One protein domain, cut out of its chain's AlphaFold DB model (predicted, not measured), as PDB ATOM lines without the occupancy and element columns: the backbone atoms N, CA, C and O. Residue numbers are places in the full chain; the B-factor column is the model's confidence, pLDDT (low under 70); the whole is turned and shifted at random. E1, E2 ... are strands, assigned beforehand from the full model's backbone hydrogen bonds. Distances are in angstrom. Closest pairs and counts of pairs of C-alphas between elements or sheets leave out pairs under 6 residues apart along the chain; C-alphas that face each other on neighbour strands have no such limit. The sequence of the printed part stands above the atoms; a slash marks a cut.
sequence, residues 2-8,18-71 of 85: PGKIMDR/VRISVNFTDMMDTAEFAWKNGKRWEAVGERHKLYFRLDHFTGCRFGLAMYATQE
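AT A GLANCE: This is residues 2 to 8 and 18 to 71 of the 85 residues of the protein "GH43_C2 domain-containing protein" of Lachnospiraceae bacterium (UniProt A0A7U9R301). Little regular structure is present: a strongly twisted sheet, the antiparallel meander E1, E2, E3, each strand beside the one before, and a long tail, residues 50 to 71, that runs out from E3 and turns back, with residues 53 to 58 and 63 to 68 sticking out. The printed part has 61 residues, under half in named elements, with three strands and no named helix: all strand. It is loose, with radius of gyration of the C-alphas 14.0 A, and flat, spanning 36 by 34 by 18 A.

HOW THE PARTS SIT: E1, residues 18 to 23, and E2, residues 30 to 37, form a hairpin at 153 degrees; N 19 and O 34 are 2.8 A apart, within hydrogen-bond range. E2 and E3, residues 40 to 49, form another at 158 degrees, with N 35 and O 42 at 2.9 A. E3 bends by 67 degrees at residue 45.

IN THESE COORDINATES: E1, 17.0 A long, begins at C-alpha 18 (264.729, 378.475, 355.032). E2 measures 22.7 A. E3, 24.4 A, ends at C-alpha 49 (250.669, 375.541, 342.815).

THE WHOLE: C-alphas 26 and 71 are farthest apart, 43.6 A. Residues 9 to 17 are not printed; C-alphas 8 and 18 are 13.5 A apart across the cut. No link is long. Residue 2 alone has pLDDT under 70.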
ATOM      1  N   PRO A   2     245.427 387.590 357.585       61.34
ATOM      2  CA  PRO A   2     246.420 386.538 357.740       61.34
ATOM      3  C   PRO A   2     245.977 385.370 356.852       61.34
ATOM      4  O   PRO A   2     244.815 384.966 356.895       61.34
ATOM      5  N   GLY A   3     246.860 384.914 355.965       75.06
ATOM      6  CA  GLY A   3     246.581 383.755 355.121       75.06
ATOM      7  C   GLY A   3     246.283 382.508 355.960       75.06
ATOM      8  O   GLY A   3     246.433 382.498 357.184       75.06
ATOM      9  N   LYS A   4     245.872 381.423 355.304       84.25
ATOM     10  CA  LYS A   4     245.711 380.131 355.976       84.25
ATOM     11  C   LYS A   4     247.085 379.601 356.402       84.25
ATOM     12  O   LYS A   4     247.985 379.493 355.575       84.25
ATOM     13  N   ILE A   5     247.230 379.238 357.677       87.62
ATOM     14  CA  ILE A   5     248.416 378.520 358.160       87.62
ATOM     15  C   ILE A   5     248.329 377.081 357.653       87.62
ATOM     16  O   ILE A   5     247.356 376.387 357.948       87.62
ATOM     17  N   MET A   6     249.327 376.661 356.879       85.88
ATOM     18  CA  MET A   6     249.388 375.315 356.302       85.88
ATOM     19  C   MET A   6     250.172 374.339 357.179       85.88
ATOM     20  O   MET A   6     249.826 373.165 357.217       85.88
ATOM     21  N   ASP A   7     251.192 374.817 357.895       90.25
ATOM     22  CA  ASP A   7     252.043 373.988 358.750       90.25
ATOM     23  C   ASP A   7     252.689 374.831 359.870       90.25
ATOM     24  O   ASP A   7     252.739 376.065 359.780       90.25
ATOM     25  N   ARG A   8     253.161 374.180 360.940       91.62
ATOM     26  CA  ARG A   8     253.866 374.792 362.075       91.62
ATOM     27  C   ARG A   8     254.974 373.872 362.568       91.62
ATOM     28  O   ARG A   8     254.719 372.743 362.969       91.62
ATOM     29  N   VAL A  18     265.848 378.897 355.874       96.69
ATOM     30  CA  VAL A  18     264.729 378.475 355.032       96.69
ATOM     31  C   VAL A  18     265.160 378.425 353.573       96.69
ATOM     32  O   VAL A  18     266.138 379.059 353.175       96.69
ATOM     33  N   ARG A  19     264.435 377.645 352.779       97.44
ATOM     34  CA  ARG A  19     264.604 377.541 351.335       97.44
ATOM     35  C   ARG A  19     263.238 377.422 350.683       97.44
ATOM     36  O   ARG A  19     262.359 376.737 351.200       97.44
ATOM     37  N   ILE A  20     263.107 378.053 349.525       97.38
ATOM     38  CA  ILE A  20     261.991 377.850 348.612       97.38
ATOM     39  C   ILE A  20     262.588 377.307 347.318       97.38
ATOM     40  O   ILE A  20     263.513 377.909 346.776       97.38
ATOM     41  N   SER A  21     262.079 376.174 346.852       97.56
ATOM     42  CA  SER A  21     262.410 375.609 345.545       97.56
ATOM     43  C   SER A  21     261.216 375.794 344.624       97.56
ATOM     44  O   SER A  21     260.087 375.542 345.039       97.56
ATOM     45  N   VAL A  22     261.449 376.221 343.387       97.50
ATOM     46  CA  VAL A  22     260.390 376.414 342.389       97.50
ATOM     47  C   VAL A  22     260.654 375.542 341.170       97.50
ATOM     48  O   VAL A  22     261.799 375.385 340.760       97.50
ATOM     49  N   ASN A  23     259.600 374.968 340.595       97.12
ATOM     50  CA  ASN A  23     259.669 374.229 339.339       97.12
ATOM     51  C   ASN A  23     258.695 374.836 338.331       97.12
ATOM     52  O   ASN A  23     257.483 374.776 338.534       97.12
ATOM     53  N   PHE A  24     259.243 375.396 337.253       95.69
ATOM     54  CA  PHE A  24     258.492 375.958 336.126       95.69
ATOM     55  C   PHE A  24     258.571 375.088 334.862       95.69
ATOM     56  O   PHE A  24     257.949 375.408 333.852       95.69
ATOM     57  N   THR A  25     259.322 373.983 334.908       96.81
ATOM     58  CA  THR A  25     259.461 373.048 333.784       96.81
ATOM     59  C   THR A  25     258.096 372.479 333.427       96.81
ATOM     60  O   THR A  25     257.326 372.126 334.322       96.81
ATOM     61  N   ASP A  26     257.786 372.415 332.132       96.38
ATOM     62  CA  ASP A  26     256.539 371.851 331.604       96.38
ATOM     63  C   ASP A  26     255.268 372.392 332.287       96.38
ATOM     64  O   ASP A  26     254.301 371.664 332.509       96.38
ATOM     65  N   MET A  27     255.269 373.686 332.641       93.69
ATOM     66  CA  MET A  27     254.155 374.364 333.325       93.69
ATOM     67  C   MET A  27     253.783 373.719 334.671       93.69
ATOM     68  O   MET A  27     252.627 373.758 335.116       93.69
ATOM     69  N   MET A  28     254.755 373.098 335.350       96.69
ATOM     70  CA  MET A  28     254.516 372.538 336.678       96.69
ATOM     71  C   MET A  28     254.120 373.638 337.667       96.69
ATOM     72  O   MET A  28     253.205 373.420 338.459       96.69
ATOM     73  N   ASP A  29     254.717 374.827 337.551       96.88
ATOM     74  CA  ASP A  29     254.486 376.043 338.344       96.88
ATOM     75  C   ASP A  29     254.292 375.764 339.832       96.88
ATOM     76  O   ASP A  29     253.281 376.134 340.422       96.88
ATOM     77  N   THR A  30     255.225 375.062 340.457       97.56
ATOM     78  CA  THR A  30     255.086 374.682 341.865       97.56
ATOM     79  C   THR A  30     256.199 375.224 342.728       97.56
ATOM     80  O   THR A  30     257.350 375.224 342.308       97.56
ATOM     81  N   ALA A  31     255.861 375.600 343.958       97.31
ATOM     82  CA  ALA A  31     256.800 375.959 345.007       97.31
ATOM     83  C   ALA A  31     256.791 374.918 346.134       97.31
ATOM     84  O   ALA A  31     255.734 374.456 346.566       97.31
ATOM     85  N   GLU A  32     257.970 374.582 346.638       97.19
ATOM     86  CA  GLU A  32     258.179 373.745 347.817       97.19
ATOM     87  C   GLU A  32     258.970 374.524 348.862       97.19
ATOM     88  O   GLU A  32     259.952 375.198 348.543       97.19
ATOM     89  N   PHE A  33     258.549 374.416 350.118       96.62
ATOM     90  CA  PHE A  33     259.177 375.091 351.245       96.62
ATOM     91  C   PHE A  33     259.965 374.077 352.065       96.62
ATOM     92  O   PHE A  33     259.517 372.954 352.284       96.62
ATOM     93  N   ALA A  34     261.147 374.471 352.522       97.00
ATOM     94  CA  ALA A  34     261.981 373.645 353.378       97.00
ATOM     95  C   ALA A  34     262.724 374.487 354.415       97.00
ATOM     96  O   ALA A  34     262.998 375.672 354.207       97.00
ATOM     97  N   TRP A  35     263.120 373.850 355.510       97.00
ATOM     98  CA  TRP A  35     263.993 374.432 356.525       97.00
ATOM     99  C   TRP A  35     265.184 373.516 356.802       97.00
ATOM    100  O   TRP A  35     265.169 372.325 356.480       97.00
ATOM    101  N   LYS A  36     266.257 374.084 357.353       96.88
ATOM    102  CA  LYS A  36     267.484 373.345 357.650       96.88
ATOM    103  C   LYS A  36     267.480 372.844 359.097       96.88
ATOM    104  O   LYS A  36     267.742 373.619 360.014       96.88
ATOM    105  N   ASN A  37     267.256 371.545 359.281       94.81
ATOM    106  CA  ASN A  37     267.366 370.858 360.565       94.81
ATOM    107  C   ASN A  37     268.768 370.252 360.723       94.81
ATOM    108  O   ASN A  37     269.102 369.203 360.155       94.81
ATOM    109  N   GLY A  38     269.648 370.962 361.432       92.19
ATOM    110  CA  GLY A  38     271.062 370.604 361.533       92.19
ATOM    111  C   GLY A  38     271.742 370.588 360.158       92.19
ATOM    112  O   GLY A  38     272.026 371.633 359.571       92.19
ATOM    113  N   LYS A  39     272.027 369.390 359.632       94.00
ATOM    114  CA  LYS A  39     272.650 369.204 358.306       94.00
ATOM    115  C   LYS A  39     271.657 368.833 357.201       94.00
ATOM    116  O   LYS A  39     272.061 368.775 356.043       94.00
ATOM    117  N   ARG A  40     270.392 368.564 357.533       96.00
ATOM    118  CA  ARG A  40     269.379 368.081 356.588       96.00
ATOM    119  C   ARG A  40     268.414 369.198 356.209       96.00
ATOM    120  O   ARG A  40     268.152 370.092 357.005       96.00
ATOM    121  N   TRP A  41     267.906 369.135 354.983       97.25
ATOM    122  CA  TRP A  41     266.770 369.940 354.551       97.25
ATOM    123  C   TRP A  41     265.501 369.117 354.731       97.25
ATOM    124  O   TRP A  41     265.428 368.002 354.218       97.25
ATOM    125  N   GLU A  42     264.526 369.666 355.440       96.25
ATOM    126  CA  GLU A  42     263.229 369.037 355.684       96.25
ATOM    127  C   GLU A  42     262.129 369.887 355.055       96.25
ATOM    128  O   GLU A  42     262.130 371.112 355.201       96.25
ATOM    129  N   ALA A  43     261.226 369.238 354.319       95.56
ATOM    130  CA  ALA A  43     260.092 369.900 353.684       95.56
ATOM    131  C   ALA A  43     259.076 370.382 354.731       95.56
ATOM    132  O   ALA A  43     258.945 369.784 355.799       95.56
ATOM    133  N   VAL A  44     258.366 371.462 354.410       94.31
ATOM    134  CA  VAL A  44     257.338 372.077 355.257       94.31
ATOM    135  C   VAL A  44     256.066 372.242 354.440       94.31
ATOM    136  O   VAL A  44     256.078 372.923 353.413       94.31
ATOM    137  N   GLY A  45     254.969 371.656 354.915       92.00
ATOM    138  CA  GLY A  45     253.696 371.652 354.209       92.00
ATOM    139  C   GLY A  45     253.721 370.945 352.849       92.00
ATOM    140  O   GLY A  45     254.650 370.225 352.481       92.00
ATOM    141  N   GLU A  46     252.642 371.150 352.100       93.25
ATOM    142  CA  GLU A  46     252.458 370.583 350.766       93.25
ATOM    143  C   GLU A  46     253.048 371.484 349.676       93.25
ATOM    144  O   GLU A  46     253.207 372.698 349.840       93.25
ATOM    145  N   ARG A  47     253.312 370.887 348.510       95.06
ATOM    146  CA  ARG A  47     253.696 371.618 347.302       95.06
ATOM    147  C   ARG A  47     252.599 372.612 346.911       95.06
ATOM    148  O   ARG A  47     251.439 372.245 346.749       95.06
ATOM    149  N   HIS A  48     252.976 373.866 346.696       94.69
ATOM    150  CA  HIS A  48     252.053 374.944 346.366       94.69
ATOM    151  C   HIS A  48     252.023 375.209 344.857       94.69
ATOM    152  O   HIS A  48     253.063 375.499 344.271       94.69
ATOM    153  N   LYS A  49     250.845 375.150 344.224       95.62
ATOM    154  CA  LYS A  49     250.669 375.541 342.815       95.62
ATOM    155  C   LYS A  49     250.621 377.068 342.700       95.62
ATOM    156  O   LYS A  49     249.824 377.724 343.367       95.62
ATOM    157  N   LEU A  50     251.472 377.613 341.845       94.88
ATOM    158  CA  LEU A  50     251.570 379.024 341.507       94.88
ATOM    159  C   LEU A  50     250.626 379.341 340.344       94.88
ATOM    160  O   LEU A  50     250.422 378.527 339.442       94.88
ATOM    161  N   TYR A  51     250.055 380.545 340.370       92.31
ATOM    162  CA  TYR A  51     249.134 381.027 339.347       92.31
ATOM    163  C   TYR A  51     249.539 382.430 338.914       92.31
ATOM    164  O   TYR A  51     249.570 383.346 339.737       92.31
ATOM    165  N   PHE A  52     249.795 382.613 337.620       90.31
ATOM    166  CA  PHE A  52     249.921 383.945 337.046       90.31
ATOM    167  C   PHE A  52     248.526 384.549 336.864       90.31
ATOM    168  O   PHE A  52     247.670 383.970 336.194       90.31
ATOM    169  N   ARG A  53     248.285 385.703 337.489       88.69
ATOM    170  CA  ARG A  53     247.007 386.420 337.434       88.69
ATOM    171  C   ARG A  53     247.208 387.836 336.900       88.69
ATOM    172  O   ARG A  53     248.262 388.447 337.080       88.69
ATOM    173  N   LEU A  54     246.178 388.351 336.231       92.94
ATOM    174  CA  LEU A  54     246.205 389.668 335.584       92.94
ATOM    175  C   LEU A  54     245.965 390.837 336.554       92.94
ATOM    176  O   LEU A  54     246.144 391.985 336.169       92.94
ATOM    177  N   ASP A  55     245.575 390.557 337.795       90.38
ATOM    178  CA  ASP A  55     245.337 391.551 338.847       90.38
ATOM    179  C   ASP A  55     246.632 392.218 339.333       90.38
ATOM    180  O   ASP A  55     246.654 393.425 339.564       90.38
ATOM    181  N   HIS A  56     247.718 391.452 339.455       88.38
ATOM    182  CA  HIS A  56     249.045 391.982 339.771       88.38
ATOM    183  C   HIS A  56     249.948 392.108 338.534       88.38
ATOM    184  O   HIS A  56     250.862 392.928 338.538       88.38
ATOM    185  N   PHE A  57     249.699 391.303 337.490       91.75
ATOM    186  CA  PHE A  57     250.401 391.325 336.196       91.75
ATOM    187  C   PHE A  57     251.938 391.288 336.301       91.75
ATOM    188  O   PHE A  57     252.660 391.911 335.524       91.75
ATOM    189  N   THR A  58     252.467 390.551 337.281       92.62
ATOM    190  CA  THR A  58     253.909 390.305 337.413       92.62
ATOM    191  C   THR A  58     254.177 388.848 337.777       92.62
ATOM    192  O   THR A  58     253.329 388.179 338.368       92.62
ATOM    193  N   GLY A  59     255.343 388.337 337.369       90.62
ATOM    194  CA  GLY A  59     255.779 386.982 337.712       90.62
ATOM    195  C   GLY A  59     256.040 386.808 339.212       90.62
ATOM    196  O   GLY A  59     256.144 387.783 339.962       90.62
ATOM    197  N   CYS A  60     256.170 385.558 339.654       92.44
ATOM    198  CA  CYS A  60     256.497 385.250 341.044       92.44
ATOM    199  C   CYS A  60     257.890 385.778 341.421       92.44
ATOM    200  O   CYS A  60     258.824 385.741 340.622       92.44
ATOM    201  N   ARG A  61     258.030 386.252 342.662       93.75
ATOM    202  CA  ARG A  61     259.283 386.768 343.224       93.75
ATOM    203  C   ARG A  61     259.535 386.125 344.580       93.75
ATOM    204  O   ARG A  61     258.590 385.870 345.324       93.75
ATOM    205  N   PHE A  62     260.804 385.926 344.923       95.06
ATOM    206  CA  PHE A  62     261.183 385.634 346.303       95.06
ATOM    207  C   PHE A  62     261.108 386.920 347.125       95.06
ATOM    208  O   PHE A  62     261.574 387.970 346.685       95.06
ATOM    209  N   GLY A  63     260.504 386.837 348.307       94.38
ATOM    210  CA  GLY A  63     260.338 387.971 349.209       94.38
ATOM    211  C   GLY A  63     260.662 387.576 350.641       94.38
ATOM    212  O   GLY A  63     260.247 386.518 351.110       94.38
ATOM    213  N   LEU A  64     261.398 388.443 351.327       94.94
ATOM    214  CA  LEU A  64     261.637 388.368 352.762       94.94
ATOM    215  C   LEU A  64     260.747 389.416 353.422       94.94
ATOM    216  O   LEU A  64     260.783 390.585 353.038       94.94
ATOM    217  N   ALA A  65     259.919 388.998 354.373       93.88
ATOM    218  CA  ALA A  65     258.960 389.880 355.020       93.88
ATOM    219  C   ALA A  65     258.823 389.544 356.504       93.88
ATOM    220  O   ALA A  65     258.882 388.381 356.901       93.88
ATOM    221  N   MET A  66     258.590 390.577 357.308       93.62
ATOM    222  CA  MET A  66     258.219 390.479 358.712       93.62
ATOM    223  C   MET A  66     257.016 391.389 358.948       93.62
ATOM    224  O   MET A  66     256.998 392.529 358.489       93.62
ATOM    225  N   TYR A  67     256.015 390.886 359.663       92.62
ATOM    226  CA  TYR A  67     254.868 391.679 360.089       92.62
ATOM    227  C   TYR A  67     254.335 391.160 361.428       92.62
ATOM    228  O   TYR A  67     254.497 389.984 361.754       92.62
ATOM    229  N   ALA A  68     253.692 392.037 362.196       92.50
ATOM    230  CA  ALA A  68     253.041 391.697 363.456       92.50
ATOM    231  C   ALA A  68     251.524 391.537 363.271       92.50
ATOM    232  O   ALA A  68     250.908 392.265 362.493       92.50
ATOM    233  N   THR A  69     250.913 390.603 364.005       91.12
ATOM    234  CA  THR A  69     249.448 390.405 364.035       91.12
ATOM    235  C   THR A  69     248.796 390.786 365.361       91.12
ATOM    236  O   THR A  69     247.574 390.887 365.406       91.12
ATOM    237  N   GLN A  70     249.585 390.967 366.426       92.69
ATOM    238  CA  GLN A  70     249.097 391.266 367.777       92.69
ATOM    239  C   GLN A  70     249.766 392.529 368.326       92.69
ATOM    240  O   GLN A  70     249.103 393.547 368.486       92.69
ATOM    241  N   GLU A  71     251.082 392.489 368.538       96.56
ATOM    242  CA  GLU A  71     251.850 393.594 369.120       96.56
ATOM    243  C   GLU A  71     253.035 393.972 368.228       96.56
ATOM    244  O   GLU A  71     253.666 393.116 367.608       96.56
TER     245      GLU A  71